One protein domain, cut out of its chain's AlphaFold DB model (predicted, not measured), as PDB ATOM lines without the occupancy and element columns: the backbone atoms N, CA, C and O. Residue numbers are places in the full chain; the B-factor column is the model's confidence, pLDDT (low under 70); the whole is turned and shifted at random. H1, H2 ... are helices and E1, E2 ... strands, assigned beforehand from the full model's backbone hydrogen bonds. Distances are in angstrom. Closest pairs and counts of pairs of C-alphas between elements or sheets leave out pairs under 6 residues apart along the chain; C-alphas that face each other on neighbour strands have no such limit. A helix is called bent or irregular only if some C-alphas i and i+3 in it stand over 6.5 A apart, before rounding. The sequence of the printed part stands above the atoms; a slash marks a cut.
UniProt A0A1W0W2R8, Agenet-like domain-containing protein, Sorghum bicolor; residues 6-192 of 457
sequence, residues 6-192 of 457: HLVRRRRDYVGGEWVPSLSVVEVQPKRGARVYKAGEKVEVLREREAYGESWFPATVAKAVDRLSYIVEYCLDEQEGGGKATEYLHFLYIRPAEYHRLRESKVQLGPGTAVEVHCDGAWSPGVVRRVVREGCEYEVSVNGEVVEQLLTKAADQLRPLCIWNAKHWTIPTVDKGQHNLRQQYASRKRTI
ATOM      1  N   HIS A   6     170.563 200.483 245.201       59.88
ATOM      2  CA  HIS A   6     169.437 199.923 245.956       59.88
ATOM      3  C   HIS A   6     168.324 199.318 245.075       59.88
ATOM      4  O   HIS A   6     167.504 198.559 245.579       59.88
ATOM      5  N   LEU A   7     168.296 199.611 243.766       59.09
ATOM      6  CA  LEU A   7     167.302 199.072 242.825       59.09
ATOM      7  C   LEU A   7     167.670 197.680 242.280       59.09
ATOM      8  O   LEU A   7     166.884 197.085 241.548       59.09
ATOM      9  N   VAL A   8     168.857 197.150 242.606       62.19
ATOM     10  CA  VAL A   8     169.350 195.871 242.071       62.19
ATOM     11  C   VAL A   8     169.824 194.969 243.210       62.19
ATOM     12  O   VAL A   8     170.919 195.137 243.742       62.19
ATOM     13  N   ARG A   9     169.006 193.974 243.575       66.69
ATOM     14  CA  ARG A   9     169.387 192.934 244.546       66.69
ATOM     15  C   ARG A   9     170.099 191.767 243.857       66.69
ATOM     16  O   ARG A   9     169.703 191.363 242.766       66.69
ATOM     17  N   ARG A  10     171.099 191.169 244.521       65.62
ATOM     18  CA  ARG A  10     171.670 189.875 244.092       65.62
ATOM     19  C   ARG A  10     170.569 188.825 243.965       65.62
ATOM     20  O   ARG A  10     169.683 188.767 244.821       65.62
ATOM     21  N   ARG A  11     170.679 187.949 242.961       73.94
ATOM     22  CA  ARG A  11     169.802 186.780 242.829       73.94
ATOM     23  C   ARG A  11     169.958 185.878 244.059       73.94
ATOM     24  O   ARG A  11     171.032 185.332 244.317       73.94
ATOM     25  N   ARG A  12     168.867 185.745 244.803       78.06
ATOM     26  CA  ARG A  12     168.703 184.878 245.967       78.06
ATOM     27  C   ARG A  12     167.440 184.059 245.759       78.06
ATOM     28  O   ARG A  12     166.451 184.607 245.269       78.06
ATOM     29  N   ASP A  13     167.491 182.798 246.150       80.94
ATOM     30  CA  ASP A  13     166.324 181.921 246.181       80.94
ATOM     31  C   ASP A  13     165.788 181.905 247.625       80.94
ATOM     32  O   ASP A  13     166.536 182.180 248.565       80.94
ATOM     33  N   TYR A  14     164.492 181.653 247.818       83.00
ATOM     34  CA  TYR A  14     163.883 181.606 249.152       83.00
ATOM     35  C   TYR A  14     163.691 180.146 249.566       83.00
ATOM     36  O   TYR A  14     162.917 179.425 248.940       83.00
ATOM     37  N   VAL A  15     164.436 179.700 250.578       82.50
ATOM     38  CA  VAL A  15     164.553 178.289 250.976       82.50
ATOM     39  C   VAL A  15     164.518 178.205 252.499       82.50
ATOM     40  O   VAL A  15     165.244 178.928 253.171       82.50
ATOM     41  N   GLY A  16     163.654 177.353 253.058       82.19
ATOM     42  CA  GLY A  16     163.569 177.134 254.512       82.19
ATOM     43  C   GLY A  16     163.148 178.353 255.349       82.19
ATOM     44  O   GLY A  16     163.298 178.322 256.563       82.19
ATOM     45  N   GLY A  17     162.639 179.420 254.723       87.44
ATOM     46  CA  GLY A  17     162.356 180.705 255.378       87.44
ATOM     47  C   GLY A  17     163.458 181.761 255.211       87.44
ATOM     48  O   GLY A  17     163.258 182.911 255.593       87.44
ATOM     49  N   GLU A  18     164.594 181.419 254.595       83.44
ATOM     50  CA  GLU A  18     165.713 182.337 254.378       83.44
ATOM     51  C   GLU A  18     165.953 182.667 252.898       83.44
ATOM     52  O   GLU A  18     165.746 181.859 251.993       83.44
ATOM     53  N   TRP A  19     166.463 183.876 252.642       83.56
ATOM     54  CA  TRP A  19     166.920 184.296 251.315       83.56
ATOM     55  C   TRP A  19     168.370 183.854 251.075       83.56
ATOM     56  O   TRP A  19     169.304 184.650 251.213       83.56
ATOM     57  N   VAL A  20     168.582 182.598 250.694       80.62
ATOM     58  CA  VAL A  20     169.915 182.049 250.392       80.62
ATOM     59  C   VAL A  20     170.453 182.549 249.038       80.62
ATOM     60  O   VAL A  20     169.672 182.869 248.138       80.62
ATOM     61  N   PRO A  21     171.782 182.646 248.827       75.31
ATOM     62  CA  PRO A  21     172.344 182.829 247.487       75.31
ATOM     63  C   PRO A  21     171.853 181.713 246.555       75.31
ATOM     64  O   PRO A  21     171.894 180.546 246.936       75.31
ATOM     65  N   SER A  22     171.382 182.059 245.352       75.94
ATOM     66  CA  SER A  22     170.774 181.066 244.453       75.94
ATOM     67  C   SER A  22     171.748 179.942 244.101       75.94
ATOM     68  O   SER A  22     172.899 180.227 243.768       75.94
ATOM     69  N   LEU A  23     171.288 178.685 244.086       63.38
ATOM     70  CA  LEU A  23     172.126 177.538 243.695       63.38
ATOM     71  C   LEU A  23     172.735 177.740 242.298       63.38
ATOM     72  O   LEU A  23     173.932 177.535 242.117       63.38
ATOM     73  N   SER A  24     171.963 178.312 241.367       59.53
ATOM     74  CA  SER A  24     172.423 178.690 240.016       59.53
ATOM     75  C   SER A  24     173.563 179.727 239.980       59.53
ATOM     76  O   SER A  24     174.242 179.869 238.964       59.53
ATOM     77  N   VAL A  25     173.789 180.451 241.081       61.22
ATOM     78  CA  VAL A  25     174.912 181.386 241.278       61.22
ATOM     79  C   VAL A  25     176.039 180.727 242.084       61.22
ATOM     80  O   VAL A  25     177.204 181.045 241.864       61.22
ATOM     81  N   VAL A  26     175.718 179.803 242.998       60.09
ATOM     82  CA  VAL A  26     176.685 179.090 243.851       60.09
ATOM     83  C   VAL A  26     177.452 178.015 243.076       60.09
ATOM     84  O   VAL A  26     178.682 178.027 243.104       60.09
ATOM     85  N   GLU A  27     176.763 177.129 242.352       59.72
ATOM     86  CA  GLU A  27     177.390 176.036 241.584       59.72
ATOM     87  C   GLU A  27     178.368 176.543 240.522       59.72
ATOM     88  O   GLU A  27     179.373 175.895 240.222       59.72
ATOM     89  N   VAL A  28     178.080 177.723 239.966       60.31
ATOM     90  CA  VAL A  28     178.875 178.346 238.904       60.31
ATOM     91  C   VAL A  28     179.775 179.474 239.418       60.31
ATOM     92  O   VAL A  28     180.295 180.263 238.625       60.31
ATOM     93  N   GLN A  29     180.042 179.531 240.730       62.19
ATOM     94  CA  GLN A  29     181.165 180.327 241.223       62.19
ATOM     95  C   GLN A  29     182.478 179.778 240.636       62.19
ATOM     96  O   GLN A  29     182.754 178.574 240.707       62.19
ATOM     97  N   PRO A  30     183.321 180.633 240.035       63.16
ATOM     98  CA  PRO A  30     184.517 180.172 239.354       63.16
ATOM     99  C   PRO A  30     185.545 179.682 240.385       63.16
ATOM    100  O   PRO A  30     186.024 180.447 241.218       63.16
ATOM    101  N   LYS A  31     185.929 178.396 240.299       59.31
ATOM    102  CA  LYS A  31     186.843 177.701 241.244       59.31
ATOM    103  C   LYS A  31     188.245 178.329 241.383       59.31
ATOM    104  O   LYS A  31     189.050 177.882 242.193       59.31
ATOM    105  N   ARG A  32     188.558 179.334 240.563       60.28
ATOM    106  CA  ARG A  32     189.703 180.254 240.641       60.28
ATOM    107  C   ARG A  32     189.206 181.627 240.185       60.28
ATOM    108  O   ARG A  32     188.296 181.678 239.363       60.28
ATOM    109  N   GLY A  33     189.815 182.714 240.662       66.81
ATOM    110  CA  GLY A  33     189.381 184.080 240.334       66.81
ATOM    111  C   GLY A  33     189.188 184.314 238.829       66.81
ATOM    112  O   GLY A  33     190.145 184.220 238.056       66.81
ATOM    113  N   ALA A  34     187.944 184.601 238.436       76.88
ATOM    114  CA  ALA A  34     187.587 185.064 237.099       76.88
ATOM    115  C   ALA A  34     187.962 186.543 236.912       76.88
ATOM    116  O   ALA A  34     188.178 187.265 237.889       76.88
ATOM    117  N   ARG A  35     188.006 187.007 235.657       84.81
ATOM    118  CA  ARG A  35     188.120 188.441 235.353       84.81
ATOM    119  C   ARG A  35     186.928 189.191 235.951       84.81
ATOM    120  O   ARG A  35     185.781 188.847 235.678       84.81
ATOM    121  N   VAL A  36     187.223 190.235 236.721       87.94
ATOM    122  CA  VAL A  36     186.252 191.263 237.107       87.94
ATOM    123  C   VAL A  36     186.355 192.399 236.095       87.94
ATOM    124  O   VAL A  36     187.467 192.836 235.803       87.94
ATOM    125  N   TYR A  37     185.223 192.856 235.563       90.81
ATOM    126  CA  TYR A  37     185.171 193.964 234.603       90.81
ATOM    127  C   TYR A  37     184.812 195.284 235.303       90.81
ATOM    128  O   TYR A  37     183.930 195.326 236.163       90.81
ATOM    129  N   LYS A  38     185.469 196.380 234.932       92.44
ATOM    130  CA  LYS A  38     185.137 197.747 235.359       92.44
ATOM    131  C   LYS A  38     184.092 198.371 234.430       92.44
ATOM    132  O   LYS A  38     183.928 197.949 233.288       92.44
ATOM    133  N   ALA A  39     183.406 199.410 234.908       93.50
ATOM    134  CA  ALA A  39     182.562 200.229 234.039       93.50
ATOM    135  C   ALA A  39     183.412 200.892 232.935       93.50
ATOM    136  O   ALA A  39     184.540 201.312 233.194       93.50
ATOM    137  N   GLY A  40     182.882 200.953 231.714       92.31
ATOM    138  CA  GLY A  40     183.597 201.406 230.518       92.31
ATOM    139  C   GLY A  40     184.420 200.326 229.796       92.31
ATOM    140  O   GLY A  40     184.870 200.574 228.680       92.31
ATOM    141  N   GLU A  41     184.601 199.123 230.361       93.81
ATOM    142  CA  GLU A  41     185.271 198.033 229.636       93.81
ATOM    143  C   GLU A  41     184.407 197.511 228.478       93.81
ATOM    144  O   GLU A  41     183.223 197.201 228.653       93.81
ATOM    145  N   LYS A  42     185.021 197.368 227.297       93.94
ATOM    146  CA  LYS A  42     184.391 196.765 226.117       93.94
ATOM    147  C   LYS A  42     184.327 195.246 226.270       93.94
ATOM    148  O   LYS A  42     185.341 194.577 226.495       93.94
ATOM    149  N   VAL A  43     183.131 194.698 226.109       93.69
ATOM    150  CA  VAL A  43     182.815 193.282 226.306       93.69
ATOM    151  C   VAL A  43     181.999 192.732 225.141       93.69
ATOM    152  O   VAL A  43     181.372 193.467 224.386       93.69
ATOM    153  N   GLU A  44     182.016 191.417 224.997       94.25
ATOM    154  CA  GLU A  44     181.140 190.681 224.102       94.25
ATOM    155  C   GLU A  44     180.143 189.858 224.919       94.25
ATOM    156  O   GLU A  44     180.506 189.206 225.903       94.25
ATOM    157  N   VAL A  45     178.884 189.891 224.489       93.19
ATOM    158  CA  VAL A  45     177.718 189.371 225.203       93.19
ATOM    159  C   VAL A  45     177.094 188.209 224.439       93.19
ATOM    160  O   VAL A  45     176.712 188.361 223.280       93.19
ATOM    161  N   LEU A  46     176.962 187.062 225.102       92.38
ATOM    162  CA  LEU A  46     176.366 185.853 224.538       92.38
ATOM    163  C   LEU A  46     174.837 185.960 224.485       92.38
ATOM    164  O   LEU A  46     174.193 186.082 225.527       92.38
ATOM    165  N   ARG A  47     174.259 185.844 223.288       89.31
ATOM    166  CA  ARG A  47     172.809 185.822 223.053       89.31
ATOM    167  C   ARG A  47     172.463 184.836 221.931       89.31
ATOM    168  O   ARG A  47     173.177 184.733 220.938       89.31
ATOM    169  N   GLU A  48     171.360 184.117 222.090       87.81
ATOM    170  CA  GLU A  48     170.842 183.180 221.086       87.81
ATOM    171  C   GLU A  48     170.121 183.907 219.934       87.81
ATOM    172  O   GLU A  48     169.449 184.918 220.149       87.81
ATOM    173  N   ARG A  49     170.273 183.395 218.705       84.31
ATOM    174  CA  ARG A  49     169.621 183.880 217.480       84.31
ATOM    175  C   ARG A  49     169.087 182.697 216.670       84.31
ATOM    176  O   ARG A  49     169.852 181.796 216.354       84.31
ATOM    177  N   GLU A  50     167.839 182.759 216.215       81.44
ATOM    178  CA  GLU A  50     167.207 181.711 215.387       81.44
ATOM    179  C   GLU A  50     168.060 181.341 214.146       81.44
ATOM    180  O   GLU A  50     168.314 180.170 213.858       81.44
ATOM    181  N   ALA A  51     168.574 182.357 213.440       81.12
ATOM    182  CA  ALA A  51     169.305 182.195 212.179       81.12
ATOM    183  C   ALA A  51     170.783 181.765 212.312       81.12
ATOM    184  O   ALA A  51     171.336 181.247 211.345       81.12
ATOM    185  N   TYR A  52     171.428 181.970 213.470       82.50
ATOM    186  CA  TYR A  52     172.885 181.776 213.637       82.50
ATOM    187  C   TYR A  52     173.300 181.119 214.971       82.50
ATOM    188  O   TYR A  52     174.489 181.042 215.280       82.50
ATOM    189  N   GLY A  53     172.333 180.684 215.784       86.50
ATOM    190  CA  GLY A  53     172.563 180.107 217.105       86.50
ATOM    191  C   GLY A  53     173.137 181.097 218.125       86.50
ATOM    192  O   GLY A  53     172.943 182.315 218.053       86.50
ATOM    193  N   GLU A  54     173.844 180.557 219.116       88.25
ATOM    194  CA  GLU A  54     174.548 181.318 220.152       88.25
ATOM    195  C   GLU A  54     175.645 182.221 219.546       88.25
ATOM    196  O   GLU A  54     176.650 181.744 219.019       88.25
ATOM    197  N   SER A  55     175.439 183.539 219.636       91.56
ATOM    198  CA  SER A  55     176.254 184.586 219.005       91.56
ATOM    199  C   SER A  55     176.737 185.624 220.028       91.56
ATOM    200  O   SER A  55     176.090 185.851 221.051       91.56
ATOM    201  N   TRP A  56     177.856 186.291 219.741       93.56
ATOM    202  CA  TRP A  56     178.499 187.260 220.634       93.56
ATOM    203  C   TRP A  56     178.361 188.699 220.118       93.56
ATOM    204  O   TRP A  56     178.960 189.068 219.108       93.56
ATOM    205  N   PHE A  57     177.579 189.516 220.821       92.81
ATOM    206  CA  PHE A  57     177.274 190.909 220.475       92.81
ATOM    207  C   PHE A  57     178.222 191.896 221.182       92.81
ATOM    208  O   PHE A  57     178.515 191.692 222.362       92.81
ATOM    209  N   PRO A  58     178.670 192.986 220.532       92.94
ATOM    210  CA  PRO A  58     179.497 194.011 221.153       92.94
ATOM    211  C   PRO A  58     178.689 194.856 222.147       92.94
ATOM    212  O   PRO A  58     177.579 195.317 221.868       92.94
ATOM    213  N   ALA A  59     179.271 195.081 223.319       93.12
ATOM    214  CA  ALA A  59     178.684 195.866 224.392       93.12
ATOM    215  C   ALA A  59     179.774 196.560 225.226       93.12
ATOM    216  O   ALA A  59     180.969 196.280 225.114       93.12
ATOM    217  N   THR A  60     179.353 197.459 226.109       94.06
ATOM    218  CA  THR A  60     180.204 198.085 227.125       94.06
ATOM    219  C   THR A  60     179.626 197.791 228.505       94.06
ATOM    220  O   THR A  60     178.410 197.805 228.689       94.06
ATOM    221  N   VAL A  61     180.467 197.522 229.504       94.12
ATOM    222  CA  VAL A  61     179.999 197.381 230.890       94.12
ATOM    223  C   VAL A  61     179.563 198.754 231.399       94.12
ATOM    224  O   VAL A  61     180.394 199.620 231.657       94.12
ATOM    225  N   ALA A  62     178.259 198.960 231.574       92.94
ATOM    226  CA  ALA A  62     177.719 200.185 232.155       92.94
ATOM    227  C   ALA A  62     177.946 200.232 233.675       92.94
ATOM    228  O   ALA A  62     178.191 201.297 234.240       92.94
ATOM    229  N   LYS A  63     177.869 199.077 234.356       91.38
ATOM    230  CA  LYS A  63     178.047 198.979 235.813       91.38
ATOM    231  C   LYS A  63     178.400 197.557 236.258       91.38
ATOM    232  O   LYS A  63     177.694 196.615 235.914       91.38
ATOM    233  N   ALA A  64     179.409 197.399 237.114       90.00
ATOM    234  CA  ALA A  64     179.557 196.180 237.913       90.00
ATOM    235  C   ALA A  64     178.564 196.217 239.088       90.00
ATOM    236  O   ALA A  64     178.535 197.188 239.846       90.00
ATOM    237  N   VAL A  65     177.732 195.182 239.233       85.12
ATOM    238  CA  VAL A  65     176.807 195.035 240.373       85.12
ATOM    239  C   VAL A  65     177.474 194.221 241.481       85.12
ATOM    240  O   VAL A  65     177.351 194.554 242.658       85.12
ATOM    241  N   ASP A  66     178.245 193.200 241.108       82.38
ATOM    242  CA  ASP A  66     179.213 192.536 241.977       82.38
ATOM    243  C   ASP A  66     180.344 191.877 241.160       82.38
ATOM    244  O   ASP A  66     180.566 192.217 240.003       82.38
ATOM    245  N   ARG A  67     181.093 190.949 241.773       80.50
ATOM    246  CA  ARG A  67     182.220 190.240 241.141       80.50
ATOM    247  C   ARG A  67     181.798 189.339 239.969       80.50
ATOM    248  O   ARG A  67     182.644 189.010 239.142       80.50
ATOM    249  N   LEU A  68     180.535 188.913 239.914       84.06
ATOM    250  CA  LEU A  68     180.005 187.942 238.950       84.06
ATOM    251  C   LEU A  68     178.837 188.496 238.115       84.06
ATOM    252  O   LEU A  68     178.444 187.851 237.146       84.06
ATOM    253  N   SER A  69     178.298 189.668 238.463       87.31
ATOM    254  CA  SER A  69     177.079 190.234 237.873       87.31
ATOM    255  C   SER A  69     177.278 191.678 237.410       87.31
ATOM    256  O   SER A  69     177.771 192.523 238.163       87.31
ATOM    257  N   TYR A  70     176.849 191.976 236.185       90.38
ATOM    258  CA  TYR A  70     177.129 193.229 235.485       90.38
ATOM    259  C   TYR A  70     175.878 193.736 234.768       90.38
ATOM    260  O   TYR A  70     175.073 192.946 234.284       90.38
ATOM    261  N   ILE A  71     175.736 195.055 234.660       92.38
ATOM    262  CA  ILE A  71     174.836 195.686 233.695       92.38
ATOM    263  C   ILE A  71     175.689 196.087 232.496       92.38
ATOM    264  O   ILE A  71     176.658 196.837 232.644       92.38
ATOM    265  N   VAL A  72     175.330 195.575 231.326       93.25
ATOM    266  CA  VAL A  72     175.940 195.911 230.035       93.25
ATOM    267  C   VAL A  72     175.026 196.846 229.248       93.25
ATOM    268  O   VAL A  72     173.811 196.833 229.436       93.25
ATOM    269  N   GLU A  73     175.613 197.644 228.367       93.81
ATOM    270  CA  GLU A  73     174.937 198.482 227.378       93.81
ATOM    271  C   GLU A  73     175.390 198.032 225.985       93.81
ATOM    272  O   GLU A  73     176.593 197.962 225.721       93.81
ATOM    273  N   TYR A  74     174.449 197.678 225.112       89.81
ATOM    274  CA  TYR A  74     174.765 197.217 223.761       89.81
ATOM    275  C   TYR A  74     175.272 198.359 222.880       89.81
ATOM    276  O   TYR A  74     174.707 199.454 222.874       89.81
ATOM    277  N   CYS A  75     176.299 198.073 222.079       75.38
ATOM    278  CA  CYS A  75     176.768 198.974 221.034       75.38
ATOM    279  C   CYS A  75     175.821 198.878 219.830       75.38
ATOM    280  O   CYS A  75     176.101 198.167 218.870       75.38
ATOM    281  N   LEU A  76     174.674 199.551 219.923       67.19
ATOM    282  CA  LEU A  76     173.799 199.810 218.781       67.19
ATOM    283  C   LEU A  76     174.368 200.991 217.985       67.19
ATOM    284  O   LEU A  76     174.816 201.966 218.591       67.19
ATOM    285  N   ASP A  77     174.327 200.916 216.655       59.38
ATOM    286  CA  ASP A  77     174.668 202.055 215.800       59.38
ATOM    287  C   ASP A  77     173.736 203.239 216.114       59.38
ATOM    288  O   ASP A  77     172.530 203.057 216.302       59.38
ATOM    289  N   GLU A  78     174.283 204.457 216.187       51.94
ATOM    290  CA  GLU A  78     173.583 205.651 216.697       51.94
ATOM    291  C   GLU A  78     172.599 206.264 215.676       51.94
ATOM    292  O   GLU A  78     172.578 207.471 215.432       51.94
ATOM    293  N   GLN A  79     171.749 205.427 215.075       46.16
ATOM    294  CA  GLN A  79     170.659 205.851 214.203       46.16
ATOM    295  C   GLN A  79     169.509 206.450 215.034       46.16
ATOM    296  O   GLN A  79     168.579 205.764 215.449       46.16
ATOM    297  N   GLU A  80     169.659 207.749 215.299       42.47
ATOM    298  CA  GLU A  80     168.660 208.755 215.690       42.47
ATOM    299  C   GLU A  80     167.397 208.239 216.416       42.47
ATOM    300  O   GLU A  80     166.418 207.800 215.815       42.47
ATOM    301  N   GLY A  81     167.398 208.353 217.750       48.22
ATOM    302  CA  GLY A  81     166.245 208.046 218.609       48.22
ATOM    303  C   GLY A  81     166.223 206.629 219.195       48.22
ATOM    304  O   GLY A  81     165.480 206.380 220.147       48.22
ATOM    305  N   GLY A  82     167.068 205.714 218.707       49.84
ATOM    306  CA  GLY A  82     167.256 204.387 219.298       49.84
ATOM    307  C   GLY A  82     167.780 204.447 220.740       49.84
ATOM    308  O   GLY A  82     168.933 204.800 220.987       49.84
ATOM    309  N   GLY A  83     166.944 204.084 221.715       58.19
ATOM    310  CA  GLY A  83     167.336 204.047 223.125       58.19
ATOM    311  C   GLY A  83     168.395 202.974 223.412       58.19
ATOM    312  O   GLY A  83     168.198 201.803 223.094       58.19
ATOM    313  N   LYS A  84     169.495 203.370 224.067       69.12
ATOM    314  CA  LYS A  84     170.591 202.488 224.515       69.12
ATOM    315  C   LYS A  84     170.058 201.279 225.300       69.12
ATOM    316  O   LYS A  84     169.612 201.419 226.438       69.12
ATOM    317  N   ALA A  85     170.106 200.096 224.689       83.31
ATOM    318  CA  ALA A  85     169.607 198.866 225.293       83.31
ATOM    319  C   ALA A  85     170.565 198.363 226.387       83.31
ATOM    320  O   ALA A  85     171.734 198.092 226.112       83.31
ATOM    321  N   THR A  86     170.061 198.206 227.614       88.62
ATOM    322  CA  THR A  86     170.840 197.714 228.763       88.62
ATOM    323  C   THR A  86     170.313 196.386 229.291       88.62
ATOM    324  O   THR A  86     169.103 196.235 229.448       88.62
ATOM    325  N   GLU A  87     171.205 195.465 229.654       88.62
ATOM    326  CA  GLU A  87     170.850 194.131 230.156       88.62
ATOM    327  C   GLU A  87     171.647 193.769 231.420       88.62
ATOM    328  O   GLU A  87     172.819 194.123 231.547       88.62
ATOM    329  N   TYR A  88     171.012 193.072 232.369       88.81
ATOM    330  CA  TYR A  88     171.667 192.528 233.564       88.81
ATOM    331  C   TYR A  88     172.120 191.092 233.286       88.81
ATOM    332  O   TYR A  88     171.292 190.228 233.003       88.81
ATOM    333  N   LEU A  89     173.421 190.824 233.402       87.50
ATOM    334  CA  LEU A  89     174.033 189.558 233.006       87.50
ATOM    335  C   LEU A  89     175.015 189.009 234.042       87.50
ATOM    336  O   LEU A  89     175.724 189.736 234.739       87.50
ATOM    337  N   HIS A  90     175.088 187.680 234.083       87.44
ATOM    338  CA  HIS A  90     176.086 186.922 234.834       87.44
ATOM    339  C   HIS A  90     177.357 186.717 233.988       87.44
ATOM    340  O   HIS A  90     177.271 186.563 232.770       87.44
ATOM    341  N   PHE A  91     178.533 186.654 234.621       86.44
ATOM    342  CA  PHE A  91     179.848 186.657 233.955       86.44
ATOM    343  C   PHE A  91     180.048 185.559 232.892       86.44
ATOM    344  O   PHE A  91     180.866 185.720 231.993       86.44
ATOM    345  N   LEU A  92     179.297 184.456 232.959       87.12
ATOM    346  CA  LEU A  92     179.307 183.386 231.950       87.12
ATOM    347  C   LEU A  92     178.932 183.877 230.547       87.12
ATOM    348  O   LEU A  92     179.442 183.352 229.554       87.12
ATOM    349  N   TYR A  93     178.033 184.858 230.481       90.19
ATOM    350  CA  TYR A  93     177.504 185.440 229.251       90.19
ATOM    351  C   TYR A  93     178.345 186.631 228.768       90.19
ATOM    352  O   TYR A  93     177.958 187.283 227.806       90.19
ATOM    353  N   ILE A  94     179.479 186.921 229.421       90.81
ATOM    354  CA  ILE A  94     180.324 188.090 229.157       90.81
ATOM    355  C   ILE A  94     181.784 187.656 228.973       90.81
ATOM    356  O   ILE A  94     182.429 187.157 229.902       90.81
ATOM    357  N   ARG A  95     182.345 187.914 227.791       92.88
ATOM    358  CA  ARG A  95     183.791 187.821 227.523       92.88
ATOM    359  C   ARG A  95     184.368 189.208 227.199       92.88
ATOM    360  O   ARG A  95     183.594 190.116 226.907       92.88
ATOM    361  N   PRO A  96     185.691 189.431 227.253       92.19
ATOM    362  CA  PRO A  96     186.279 190.679 226.770       92.19
ATOM    363  C   PRO A  96     185.968 190.870 225.279       92.19
ATOM    364  O   PRO A  96     186.040 189.900 224.529       92.19
ATOM    365  N   ALA A  97     185.689 192.096 224.829       87.88
ATOM    366  CA  ALA A  97     185.702 192.399 223.390       87.88
ATOM    367  C   ALA A  97     187.143 192.447 222.860       87.88
ATOM    368  O   ALA A  97     187.412 192.163 221.696       87.88
ATOM    369  N   GLU A  98     188.092 192.765 223.744       71.94
ATOM    370  CA  GLU A  98     189.516 192.637 223.474       71.94
ATOM    371  C   GLU A  98     189.927 191.161 223.439       71.94
ATOM    372  O   GLU A  98     190.470 190.577 224.385       71.94
ATOM    373  N   TYR A  99     189.744 190.583 222.257       59.97
ATOM    374  CA  TYR A  99     190.750 189.702 221.700       59.97
ATOM    375  C   TYR A  99     192.075 190.481 221.669       59.97
ATOM    376  O   TYR A  99     192.336 191.256 220.746       59.97
ATOM    377  N   HIS A 100     192.908 190.326 222.706       49.72
ATOM    378  CA  HIS A 100     194.327 190.661 222.594       49.72
ATOM    379  C   HIS A 100     194.820 189.968 221.333       49.72
ATOM    380  O   HIS A 100     194.775 188.738 221.289       49.72
ATOM    381  N   ARG A 101     195.221 190.755 220.324       45.41
ATOM    382  CA  ARG A 101     195.644 190.267 219.010       45.41
ATOM    383  C   ARG A 101     196.532 189.046 219.195       45.41
ATOM    384  O   ARG A 101     197.702 189.191 219.561       45.41
ATOM    385  N   LEU A 102     195.989 187.855 218.929       46.31
ATOM    386  CA  LEU A 102     196.812 186.687 218.667       46.31
ATOM    387  C   LEU A 102     197.635 187.097 217.453       46.31
ATOM    388  O   LEU A 102     197.070 187.240 216.370       46.31
ATOM    389  N   ARG A 103     198.906 187.442 217.714       44.28
ATOM    390  CA  ARG A 103     199.805 188.185 216.820       44.28
ATOM    391  C   ARG A 103     199.547 187.714 215.397       44.28
ATOM    392  O   ARG A 103     199.704 186.523 215.174       44.28
ATOM    393  N   GLU A 104     199.089 188.611 214.516       50.50
ATOM    394  CA  GLU A 104     198.353 188.302 213.269       50.50
ATOM    395  C   GLU A 104     199.246 187.633 212.195       50.50
ATOM    396  O   GLU A 104     199.415 188.097 211.069       50.50
ATOM    397  N   SER A 105     199.863 186.511 212.559       44.06
ATOM    398  CA  SER A 105     200.857 185.742 211.827       44.06
ATOM    399  C   SER A 105     200.167 184.832 210.822       44.06
ATOM    400  O   SER A 105     200.303 183.613 210.889       44.06
ATOM    401  N   LYS A 106     199.394 185.456 209.924       53.28
ATOM    402  CA  LYS A 106     198.786 184.846 208.736       53.28
ATOM    403  C   LYS A 106     198.192 183.463 209.029       53.28
ATOM    404  O   LYS A 106     198.610 182.472 208.436       53.28
ATOM    405  N   VAL A 107     197.231 183.396 209.958       60.12
ATOM    406  CA  VAL A 107     196.455 182.168 210.204       60.12
ATOM    407  C   VAL A 107     195.660 181.872 208.934       60.12
ATOM    408  O   VAL A 107     194.604 182.452 208.694       60.12
ATOM    409  N   GLN A 108     196.236 181.040 208.070       69.50
ATOM    410  CA  GLN A 108     195.763 180.812 206.712       69.50
ATOM    411  C   GLN A 108     194.468 179.998 206.781       69.50
ATOM    412  O   GLN A 108     194.486 178.801 207.060       69.50
ATOM    413  N   LEU A 109     193.335 180.685 206.608       83.88
ATOM    414  CA  LEU A 109     191.992 180.131 206.783       83.88
ATOM    415  C   LEU A 109     191.684 179.081 205.700       83.88
ATOM    416  O   LEU A 109     191.120 179.390 204.652       83.88
ATOM    417  N   GLY A 110     192.072 177.833 205.947       86.75
ATOM    418  CA  GLY A 110     191.801 176.703 205.059       86.75
ATOM    419  C   GLY A 110     190.417 176.075 205.284       86.75
ATOM    420  O   GLY A 110     189.807 176.285 206.339       86.75
ATOM    421  N   PRO A 111     189.915 175.259 204.338       90.88
ATOM    422  CA  PRO A 111     188.716 174.446 204.537       90.88
ATOM    423  C   PRO A 111     188.792 173.611 205.827       90.88
ATOM    424  O   PRO A 111     189.832 173.043 206.148       90.88
ATOM    425  N   GLY A 112     187.695 173.555 206.580       88.06
ATOM    426  CA  GLY A 112     187.620 172.905 207.893       88.06
ATOM    427  C   GLY A 112     188.067 173.774 209.078       88.06
ATOM    428  O   GLY A 112     187.829 173.385 210.220       88.06
ATOM    429  N   THR A 113     188.654 174.956 208.848       89.19
ATOM    430  CA  THR A 113     189.054 175.869 209.937       89.19
ATOM    431  C   THR A 113     187.826 176.392 210.679       89.19
ATOM    432  O   THR A 113     186.913 176.947 210.065       89.19
ATOM    433  N   ALA A 114     187.818 176.254 212.007       90.31
ATOM    434  CA  ALA A 114     186.787 176.834 212.859       90.31
ATOM    435  C   ALA A 114     187.055 178.330 213.100       90.31
ATOM    436  O   ALA A 114     188.146 178.727 213.522       90.31
ATOM    437  N   VAL A 115     186.047 179.157 212.843       90.38
ATOM    438  CA  VAL A 115     186.117 180.624 212.867       90.38
ATOM    439  C   VAL A 115     184.936 181.218 213.633       90.38
ATOM    440  O   VAL A 115     183.943 180.543 213.901       90.38
ATOM    441  N   GLU A 116     185.030 182.496 213.971       92.12
ATOM    442  CA  GLU A 116     183.861 183.331 214.238       92.12
ATOM    443  C   GLU A 116     183.635 184.273 213.054       92.12
ATOM    444  O   GLU A 116     184.585 184.811 212.479       92.12
ATOM    445  N   VAL A 117     182.365 184.452 212.698       93.00
ATOM    446  CA  VAL A 117     181.887 185.181 211.521       93.00
ATOM    447  C   VAL A 117     181.076 186.384 211.968       93.00
ATOM    448  O   VAL A 117     180.153 186.233 212.768       93.00
ATOM    449  N   HIS A 118     181.374 187.567 211.437       92.19
ATOM    450  CA  HIS A 118     180.589 188.760 211.728       92.19
ATOM    451  C   HIS A 118     179.308 188.805 210.875       92.19
ATOM    452  O   HIS A 118     179.364 188.952 209.648       92.19
ATOM    453  N   CYS A 119     178.148 188.684 211.522       89.81
ATOM    454  CA  CYS A 119     176.813 188.726 210.917       89.81
ATOM    455  C   CYS A 119     175.885 189.618 211.748       89.81
ATOM    456  O   CYS A 119     175.651 189.345 212.924       89.81
ATOM    457  N   ASP A 120     175.326 190.654 211.122       88.38
ATOM    458  CA  ASP A 120     174.316 191.561 211.691       88.38
ATOM    459  C   ASP A 120     174.701 192.114 213.080       88.38
ATOM    460  O   ASP A 120     173.935 192.043 214.041       88.38
ATOM    461  N   GLY A 121     175.938 192.606 213.197       88.56
ATOM    462  CA  GLY A 121     176.467 193.187 214.434       88.56
ATOM    463  C   GLY A 121     176.901 192.177 215.502       88.56
ATOM    464  O   GLY A 121     177.151 192.585 216.630       88.56
ATOM    465  N   ALA A 122     176.993 190.875 215.201       91.62
ATOM    466  CA  ALA A 122     177.435 189.853 216.153       91.62
ATOM    467  C   ALA A 122     178.431 188.851 215.551       91.62
ATOM    468  O   ALA A 122     178.394 188.544 214.359       91.62
ATOM    469  N   TRP A 123     179.290 188.282 216.398       93.25
ATOM    470  CA  TRP A 123     180.213 187.198 216.053       93.25
ATOM    471  C   TRP A 123     179.563 185.832 216.303       93.25
ATOM    472  O   TRP A 123     179.308 185.459 217.449       93.25
ATOM    473  N   SER A 124     179.298 185.084 215.233       92.62
ATOM    474  CA  SER A 124     178.645 183.763 215.264       92.62
ATOM    475  C   SER A 124     179.659 182.653 214.937       92.62
ATOM    476  O   SER A 124     180.504 182.860 214.064       92.62
ATOM    477  N   PRO A 125     179.634 181.479 215.593       91.62
ATOM    478  CA  PRO A 125     180.598 180.409 215.333       91.62
ATOM    479  C   PRO A 125     180.333 179.710 213.989       91.62
ATOM    480  O   PRO A 125     179.200 179.342 213.682       91.62
ATOM    481  N   GLY A 126     181.385 179.467 213.206       91.81
ATOM    482  CA  GLY A 126     181.286 178.845 211.884       91.81
ATOM    483  C   GLY A 126     182.510 178.022 211.475       91.81
ATOM    484  O   GLY A 126     183.504 177.932 212.201       91.81
ATOM    485  N   VAL A 127     182.432 177.402 210.297       92.69
ATOM    486  CA  VAL A 127     183.495 176.568 209.713       92.69
ATOM    487  C   VAL A 127     183.728 176.971 208.260       92.69
ATOM    488  O   VAL A 127     182.795 176.997 207.457       92.69
ATOM    489  N   VAL A 128     184.976 177.276 207.899       93.19
ATOM    490  CA  VAL A 128     185.353 177.604 206.515       93.19
ATOM    491  C   VAL A 128     185.091 176.386 205.627       93.19
ATOM    492  O   VAL A 128     185.624 175.304 205.876       93.19
ATOM    493  N   ARG A 129     184.271 176.542 204.585       94.00
ATOM    494  CA  ARG A 129     183.922 175.476 203.632       94.00
ATOM    495  C   ARG A 129     184.800 175.512 202.387       94.00
ATOM    496  O   ARG A 129     185.308 174.466 201.991       94.00
ATOM    497  N   ARG A 130     185.061 176.697 201.824       93.12
ATOM    498  CA  ARG A 130     186.103 176.896 200.801       93.12
ATOM    499  C   ARG A 130     186.714 178.291 200.860       93.12
ATOM    500  O   ARG A 130     186.067 179.254 201.262       93.12
ATOM    501  N   VAL A 131     187.950 178.404 200.384       94.31
ATOM    502  CA  VAL A 131     188.539 179.693 200.007       94.31
ATOM    503  C   VAL A 131     187.938 180.094 198.659       94.31
ATOM    504  O   VAL A 131     187.929 179.282 197.735       94.31
ATOM    505  N   VAL A 132     187.401 181.311 198.544       93.81
ATOM    506  CA  VAL A 132     186.886 181.859 197.272       93.81
ATOM    507  C   VAL A 132     187.975 182.694 196.599       93.81
ATOM    508  O   VAL A 132     188.232 182.538 195.408       93.81
ATOM    509  N   ARG A 133     188.670 183.519 197.388       91.19
ATOM    510  CA  ARG A 133     189.893 184.229 197.011       91.19
ATOM    511  C   ARG A 133     190.800 184.328 198.231       91.19
ATOM    512  O   ARG A 133     190.403 184.887 199.252       91.19
ATOM    513  N   GLU A 134     192.008 183.787 198.132       86.75
ATOM    514  CA  GLU A 134     192.941 183.749 199.259       86.75
ATOM    515  C   GLU A 134     193.248 185.152 199.804       86.75
ATOM    516  O   GLU A 134     193.484 186.088 199.045       86.75
ATOM    517  N   GLY A 135     193.187 185.300 201.131       83.06
ATOM    518  CA  GLY A 135     193.397 186.569 201.827       83.06
ATOM    519  C   GLY A 135     192.276 187.601 201.654       83.06
ATOM    520  O   GLY A 135     192.407 188.703 202.175       83.06
ATOM    521  N   CYS A 136     191.190 187.279 200.939       88.00
ATOM    522  CA  CYS A 136     190.133 188.242 200.616       88.00
ATOM    523  C   CYS A 136     188.722 187.721 200.904       88.00
ATOM    524  O   CYS A 136     187.975 188.397 201.601       88.00
ATOM    525  N   GLU A 137     188.346 186.559 200.365       94.38
ATOM    526  CA  GLU A 137     186.964 186.065 200.334       94.38
ATOM    527  C   GLU A 137     186.918 184.567 200.663       94.38
ATOM    528  O   GLU A 137     187.619 183.751 200.056       94.38
ATOM    529  N   TYR A 138     186.046 184.188 201.590       94.38
ATOM    530  CA  TYR A 138     185.869 182.812 202.050       94.38
ATOM    531  C   TYR A 138     184.387 182.461 202.076       94.38
ATOM    532  O   TYR A 138     183.554 183.293 202.430       94.38
ATOM    533  N   GLU A 139     184.053 181.221 201.737       96.00
ATOM    534  CA  GLU A 139     182.735 180.669 202.020       96.00
ATOM    535  C   GLU A 139     182.800 179.923 203.352       96.00
ATOM    536  O   GLU A 139     183.635 179.034 203.543       96.00
ATOM    537  N   VAL A 140     181.924 180.295 204.277       95.00
ATOM    538  CA  VAL A 140     181.884 179.804 205.653       95.00
ATOM    539  C   VAL A 140     180.462 179.371 205.965       95.00
ATOM    540  O   VAL A 140     179.514 180.074 205.616       95.00
ATOM    541  N   SER A 141     180.296 178.222 206.614       93.38
ATOM    542  CA  SER A 141     178.990 177.808 207.121       93.38
ATOM    543  C   SER A 141     178.830 178.159 208.598       93.38
ATOM    544  O   SER A 141     179.782 178.078 209.377       93.38
ATOM    545  N   VAL A 142     177.621 178.572 208.974       91.50
ATOM    546  CA  VAL A 142     177.223 178.931 210.339       91.50
ATOM    547  C   VAL A 142     176.009 178.087 210.720       91.50
ATOM    548  O   VAL A 142     175.067 177.946 209.940       91.50
ATOM    549  N   ASN A 143     176.027 177.517 211.922       79.62
ATOM    550  CA  ASN A 143     174.938 176.673 212.407       79.62
ATOM    551  C   ASN A 143     173.806 177.541 212.977       79.62
ATOM    552  O   ASN A 143     173.882 177.966 214.128       79.62
ATOM    553  N   GLY A 144     172.755 177.776 212.188       70.81
ATOM    554  CA  GLY A 144     171.469 178.227 212.717       70.81
ATOM    555  C   GLY A 144     170.767 177.121 213.510       70.81
ATOM    556  O   GLY A 144     171.189 175.963 213.496       70.81
ATOM    557  N   GLU A 145     169.673 177.457 214.196       64.81
ATOM    558  CA  GLU A 145     168.908 176.477 214.982       64.81
ATOM    559  C   GLU A 145     168.184 175.452 214.088       64.81
ATOM    560  O   GLU A 145     168.079 174.276 214.436       64.81
ATOM    561  N   VAL A 146     167.725 175.894 212.910       65.56
ATOM    562  CA  VAL A 146     166.908 175.092 211.980       65.56
ATOM    563  C   VAL A 146     167.691 174.627 210.744       65.56
ATOM    564  O   VAL A 146     167.429 173.545 210.221       65.56
ATOM    565  N   VAL A 147     168.640 175.432 210.251       77.12
ATOM    566  CA  VAL A 147     169.371 175.197 208.991       77.12
ATOM    567  C   VAL A 147     170.820 175.682 209.119       77.12
ATOM    568  O   VAL A 147     171.073 176.743 209.686       77.12
ATOM    569  N   GLU A 148     171.774 174.935 208.558       82.31
ATOM    570  CA  GLU A 148     173.150 175.410 208.362       82.31
ATOM    571  C   GLU A 148     173.182 176.441 207.220       82.31
ATOM    572  O   GLU A 148     172.863 176.121 206.073       82.31
ATOM    573  N   GLN A 149     173.553 177.686 207.523       87.00
ATOM    574  CA  GLN A 149     173.565 178.782 206.557       87.00
ATOM    575  C   GLN A 149     174.966 178.978 205.972       87.00
ATOM    576  O   GLN A 149     175.951 179.053 206.704       87.00
ATOM    577  N   LEU A 150     175.051 179.073 204.644       92.19
ATOM    578  CA  LEU A 150     176.302 179.186 203.897       92.19
ATOM    579  C   LEU A 150     176.508 180.632 203.428       92.19
ATOM    580  O   LEU A 150     175.646 181.197 202.758       92.19
ATOM    581  N   LEU A 151     177.634 181.238 203.806       93.44
ATOM    582  CA  LEU A 151     177.885 182.674 203.677       93.44
ATOM    583  C   LEU A 151     179.225 182.939 202.988       93.44
ATOM    584  O   LEU A 151     180.259 182.455 203.444       93.44
ATOM    585  N   THR A 152     179.231 183.778 201.952       95.31
ATOM    586  CA  THR A 152     180.474 184.379 201.442       95.31
ATOM    587  C   THR A 152     180.812 185.605 202.287       95.31
ATOM    588  O   THR A 152     179.971 186.486 202.470       95.31
ATOM    589  N   LYS A 153     182.030 185.652 202.827       94.69
ATOM    590  CA  LYS A 153     182.491 186.663 203.786       94.69
ATOM    591  C   LYS A 153     183.893 187.152 203.444       94.69
ATOM    592  O   LYS A 153     184.731 186.380 202.972       94.69
ATOM    593  N   ALA A 154     184.132 188.434 203.698       92.31
ATOM    594  CA  ALA A 154     185.447 189.040 203.555       92.31
ATOM    595  C   ALA A 154     186.378 188.638 204.716       92.31
ATOM    596  O   ALA A 154     185.913 188.258 205.793       92.31
ATOM    597  N   ALA A 155     187.692 188.692 204.493       88.81
ATOM    598  CA  ALA A 155     188.703 188.233 205.451       88.81
ATOM    599  C   ALA A 155     188.695 188.990 206.797       88.81
ATOM    600  O   ALA A 155     189.056 188.418 207.818       88.81
ATOM    601  N   ASP A 156     188.264 190.252 206.801       89.12
ATOM    602  CA  ASP A 156     188.093 191.117 207.977       89.12
ATOM    603  C   ASP A 156     186.811 190.815 208.779       89.12
ATOM    604  O   ASP A 156     186.742 191.077 209.979       89.12
ATOM    605  N   GLN A 157     185.810 190.200 208.142       92.06
ATOM    606  CA  GLN A 157     184.583 189.707 208.779       92.06
ATOM    607  C   GLN A 157     184.759 188.323 209.429       92.06
ATOM    608  O   GLN A 157     183.774 187.710 209.850       92.06
ATOM    609  N   LEU A 158     185.995 187.818 209.501       90.56
ATOM    610  CA  LEU A 158     186.352 186.504 210.025       90.56
ATOM    611  C   LEU A 158     187.486 186.618 211.043       90.56
ATOM    612  O   LEU A 158     188.445 187.361 210.854       90.56
ATOM    613  N   ARG A 159     187.415 185.821 212.111       89.00
ATOM    614  CA  ARG A 159     188.522 185.656 213.066       89.00
ATOM    615  C   ARG A 159     188.646 184.200 213.528       89.00
ATOM    616  O   ARG A 159     187.646 183.481 213.496       89.00
ATOM    617  N   PRO A 160     189.833 183.727 213.954       85.56
ATOM    618  CA  PRO A 160     189.992 182.367 214.472       85.56
ATOM    619  C   PRO A 160     189.064 182.117 215.667       85.56
ATOM    620  O   PRO A 160     189.020 182.933 216.589       85.56
ATOM    621  N   LEU A 161     188.344 180.989 215.684       86.56
ATOM    622  CA  LEU A 161     187.456 180.664 216.803       86.56
ATOM    623  C   LEU A 161     188.271 180.535 218.093       86.56
ATOM    624  O   LEU A 161     189.230 179.766 218.153       86.56
ATOM    625  N   CYS A 162     187.881 181.266 219.137       81.62
ATOM    626  CA  CYS A 162     188.545 181.240 220.437       81.62
ATOM    627  C   CYS A 162     187.523 181.224 221.577       81.62
ATOM    628  O   CYS A 162     186.577 182.007 221.620       81.62
ATOM    629  N   ILE A 163     187.741 180.327 222.533       85.31
ATOM    630  CA  ILE A 163     186.878 180.139 223.700       85.31
ATOM    631  C   ILE A 163     187.441 180.964 224.861       85.31
ATOM    632  O   ILE A 163     188.636 180.897 225.151       85.31
ATOM    633  N   TRP A 164     186.581 181.723 225.542       86.69
ATOM    634  CA  TRP A 164     186.922 182.436 226.775       86.69
ATOM    635  C   TRP A 164     186.571 181.578 227.995       86.69
ATOM    636  O   TRP A 164     185.407 181.236 228.205       86.69
ATOM    637  N   ASN A 165     187.562 181.246 228.826       80.88
ATOM    638  CA  ASN A 165     187.386 180.366 229.991       80.88
ATOM    639  C   ASN A 165     187.227 181.119 231.329       80.88
ATOM    640  O   ASN A 165     187.631 180.627 232.381       80.88
ATOM    641  N   ALA A 166     186.668 182.333 231.283       79.88
ATOM    642  CA  ALA A 166     186.565 183.294 232.391       79.88
ATOM    643  C   ALA A 166     187.899 183.866 232.925       79.88
ATOM    644  O   ALA A 166     187.865 184.811 233.719       79.88
ATOM    645  N   LYS A 167     189.064 183.364 232.478       80.06
ATOM    646  CA  LYS A 167     190.387 183.920 232.824       80.06
ATOM    647  C   LYS A 167     191.289 184.212 231.618       80.06
ATOM    648  O   LYS A 167     192.026 185.191 231.659       80.06
ATOM    649  N   HIS A 168     191.277 183.372 230.585       82.31
ATOM    650  CA  HIS A 168     192.081 183.552 229.374       82.31
ATOM    651  C   HIS A 168     191.373 183.003 228.125       82.31
ATOM    652  O   HIS A 168     190.404 182.243 228.210       82.31
ATOM    653  N   TRP A 169     191.873 183.417 226.961       85.25
ATOM    654  CA  TRP A 169     191.472 182.900 225.657       85.25
ATOM    655  C   TRP A 169     192.174 181.568 225.362       85.25
ATOM    656  O   TRP A 169     193.351 181.399 225.676       85.25
ATOM    657  N   THR A 170     191.464 180.635 224.728       82.00
ATOM    658  CA  THR A 170     192.001 179.339 224.281       82.00
ATOM    659  C   THR A 170     191.492 178.987 222.886       82.00
ATOM    660  O   THR A 170     190.284 179.042 222.645       82.00
ATOM    661  N   ILE A 171     192.392 178.582 221.988       77.75
ATOM    662  CA  ILE A 171     192.044 178.053 220.660       77.75
ATOM    663  C   ILE A 171     191.505 176.615 220.828       77.75
ATOM    664  O   ILE A 171     192.130 175.828 221.546       77.75
ATOM    665  N   PRO A 172     190.379 176.229 220.198       71.38
ATOM    666  CA  PRO A 172     189.911 174.845 220.198       71.38
ATOM    667  C   PRO A 172     190.900 173.924 219.471       71.38
ATOM    668  O   PRO A 172     191.224 174.148 218.307       71.38
ATOM    669  N   THR A 173     191.347 172.848 220.121       62.62
ATOM    670  CA  THR A 173     192.146 171.807 219.454       62.62
ATOM    671  C   THR A 173     191.277 171.050 218.448       62.62
ATOM    672  O   THR A 173     190.147 170.689 218.787       62.62
ATOM    673  N   VAL A 174     191.798 170.781 217.247       54.94
ATOM    674  CA  VAL A 174     191.026 170.343 216.064       54.94
ATOM    675  C   VAL A 174     190.080 169.171 216.362       54.94
ATOM    676  O   VAL A 174     188.869 169.325 216.205       54.94
ATOM    677  N   ASP A 175     190.590 168.074 216.933       50.78
ATOM    678  CA  ASP A 175     189.828 166.847 217.265       50.78
ATOM    679  C   ASP A 175     188.671 167.065 218.257       50.78
ATOM    680  O   ASP A 175     187.820 166.202 218.466       50.78
ATOM    681  N   LYS A 176     188.657 168.221 218.925       46.72
ATOM    682  CA  LYS A 176     187.695 168.591 219.965       46.72
ATOM    683  C   LYS A 176     186.796 169.751 219.561       46.72
ATOM    684  O   LYS A 176     185.759 169.902 220.201       46.72
ATOM    685  N   GLY A 177     187.144 170.534 218.535       46.34
ATOM    686  CA  GLY A 177     186.451 171.772 218.165       46.34
ATOM    687  C   GLY A 177     184.949 171.580 217.953       46.34
ATOM    688  O   GLY A 177     184.146 172.137 218.699       46.34
ATOM    689  N   GLN A 178     184.566 170.722 217.004       47.69
ATOM    690  CA  GLN A 178     183.158 170.467 216.666       47.69
ATOM    691  C   GLN A 178     182.361 169.886 217.851       47.69
ATOM    692  O   GLN A 178     181.254 170.335 218.149       47.69
ATOM    693  N   HIS A 179     182.937 168.918 218.574       39.59
ATOM    694  CA  HIS A 179     182.254 168.251 219.686       39.59
ATOM    695  C   HIS A 179     182.125 169.139 220.936       39.59
ATOM    696  O   HIS A 179     181.091 169.111 221.604       39.59
ATOM    697  N   ASN A 180     183.138 169.951 221.256       47.09
ATOM    698  CA  ASN A 180     183.119 170.814 222.442       47.09
ATOM    699  C   ASN A 180     182.298 172.083 222.227       47.09
ATOM    700  O   ASN A 180     181.713 172.554 223.196       47.09
ATOM    701  N   LEU A 181     182.173 172.581 220.991       49.94
ATOM    702  CA  LEU A 181     181.213 173.636 220.657       49.94
ATOM    703  C   LEU A 181     179.798 173.201 221.079       49.94
ATOM    704  O   LEU A 181     179.165 173.831 221.923       49.94
ATOM    705  N   ARG A 182     179.354 172.033 220.591       46.84
ATOM    706  CA  ARG A 182     178.043 171.463 220.930       46.84
ATOM    707  C   ARG A 182     177.911 171.136 222.423       46.84
ATOM    708  O   ARG A 182     176.853 171.375 222.997       46.84
ATOM    709  N   GLN A 183     178.953 170.606 223.072       42.72
ATOM    710  CA  GLN A 183     178.876 170.200 224.482       42.72
ATOM    711  C   GLN A 183     178.973 171.354 225.491       42.72
ATOM    712  O   GLN A 183     178.262 171.305 226.492       42.72
ATOM    713  N   GLN A 184     179.797 172.387 225.271       50.44
ATOM    714  CA  GLN A 184     179.892 173.520 226.204       50.44
ATOM    715  C   GLN A 184     178.601 174.341 226.213       50.44
ATOM    716  O   GLN A 184     178.083 174.648 227.289       50.44
ATOM    717  N   TYR A 185     178.035 174.622 225.039       48.22
ATOM    718  CA  TYR A 185     176.766 175.337 224.913       48.22
ATOM    719  C   TYR A 185     175.587 174.492 225.438       48.22
ATOM    720  O   TYR A 185     174.856 174.936 226.324       48.22
ATOM    721  N   ALA A 186     175.501 173.198 225.095       36.59
ATOM    722  CA  ALA A 186     174.516 172.297 225.710       36.59
ATOM    723  C   ALA A 186     174.717 172.071 227.227       36.59
ATOM    724  O   ALA A 186     173.793 171.626 227.908       36.59
ATOM    725  N   SER A 187     175.902 172.337 227.789       42.41
ATOM    726  CA  SER A 187     176.125 172.319 229.244       42.41
ATOM    727  C   SER A 187     175.573 173.581 229.916       42.41
ATOM    728  O   SER A 187     174.892 173.476 230.934       42.41
ATOM    729  N   ARG A 188     175.780 174.758 229.300       48.69
ATOM    730  CA  ARG A 188     175.201 176.045 229.737       48.69
ATOM    731  C   ARG A 188     173.671 176.014 229.724       48.69
ATOM    732  O   ARG A 188     173.052 176.455 230.685       48.69
ATOM    733  N   LYS A 189     173.055 175.432 228.687       42.72
ATOM    734  CA  LYS A 189     171.591 175.257 228.641       42.72
ATOM    735  C   LYS A 189     171.088 174.280 229.715       42.72
ATOM    736  O   LYS A 189     170.124 174.579 230.412       42.72
ATOM    737  N   ARG A 190     171.769 173.141 229.917       34.16
ATOM    738  CA  ARG A 190     171.359 172.128 230.914       34.16
ATOM    739  C   ARG A 190     171.495 172.570 232.375       34.16
ATOM    740  O   ARG A 190     170.763 172.046 233.206       34.16
ATOM    741  N   THR A 191     172.345 173.551 232.698       39.28
ATOM    742  CA  THR A 191     172.423 174.115 234.068       39.28
ATOM    743  C   THR A 191     171.173 174.910 234.473       39.28
ATOM    744  O   THR A 191     171.023 175.261 235.637       39.28
ATOM    745  N   ILE A 192     170.259 175.184 233.535       40.53
ATOM    746  CA  ILE A 192     168.988 175.884 233.782       40.53
ATOM    747  C   ILE A 192     167.815 174.888 233.905       40.53
ATOM    748  O   ILE A 192     166.770 175.230 234.450       40.53
TER     749      ILE A 192
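AT A GLANCE: This is residues 6 to 192 of the 457 residues of the protein "Agenet-like domain-containing protein" of Sorghum bicolor (UniProt A0A1W0W2R8). Two small lobes, each a five-stranded sheet folded back on itself, stand side by side and partly face to face, their strands crossed. Residues 78 to 83 stick out from the first lobe, E6 E5 E4 E3 E7; H2 grazes the second, E11 E10 E9 E8 E12, and hairpin E1 E2 with short H1 makes an arm away from both. There are 187 printed residues, with two named helices and twelve named strands in the order E1 E2 H1 E3 to E12 H2, and the three sheets are antiparallel. The class is mixed; the whole is compact, with a radius of gyration of the C-alphas of 18.3 A and spans of 63, 44 and 35 A.

HOW THE PARTS SIT: The first sheet, strongly twisted, runs E6 (86 to 90), E5 (69 to 74), E4 (53 to 64), E3 (42 to 49), E7 (94 to 96). E3 E4 E5 E6 form a meander, successive antiparallel neighbours and hairpins: N 45 and O 57 are 2.8 A apart, N 73 and O 60 2.8 A, N 89 and O 70 2.8 A. E7 pairs with E3, N 44 to O 95 at 2.8 A. It is a folded sheet, bent into two leaves: E6 E5 face E3 E7, with E4 as hinge, which bends by 78 degrees at residue 61. The second, also a strongly twisted folded sheet, runs E11 (148 to 154), E10 (137 to 143), E9 (122 to 133), E8 (114 to 119), E12 (158 to 160). E8 E9 E10 E11 form its meander of hairpins, with N 117 and O 124 2.8 A apart, N 129 and O 139 2.8 A, N 153 and O 138 2.8 A; N 116 and O 159 join E8 and E12 at 2.8 A. E11 E10 face E8 E12, and hinge E9 bends by 92 degrees at residue 130. The sheets form a sandwich, face to face, with strands at 87 degrees; the closest C-alphas of E4 and E9, Phe 57 and Ala 122, are 4.5 A apart. H2 (174 to 190) only grazes the second sheet with residues 174 to 181; it is irregular, C-alphas 175 and 178 being 7.6 A apart. In H2, 10 of 13 O i to N i+4 pairs are within hydrogen-bond range; H1 (23 to 26) is too short for one. E1 (12 to 15) and E2 (18 to 21), a hairpin with N 15 and O 18 2.9 A apart, are apart from H2.

IN THESE COORDINATES: E1 begins at C-alpha 12 (168.703, 184.878, 245.967). E4 measures 27.2 A, E9 23.5 A, E3 21.4 A. H2, 24.7 A, ends at C-alpha 190 (171.359, 172.128, 230.914).

THE WHOLE: The farthest C-alphas, Gly 17 and Arg 133, are 64.6 A apart. The printed part has no cut; long links are H1 to E3, E5 to E6, E7 to E8 and E12 to H2. Mean pLDDT of the printed part is 77.4, and of H2 46.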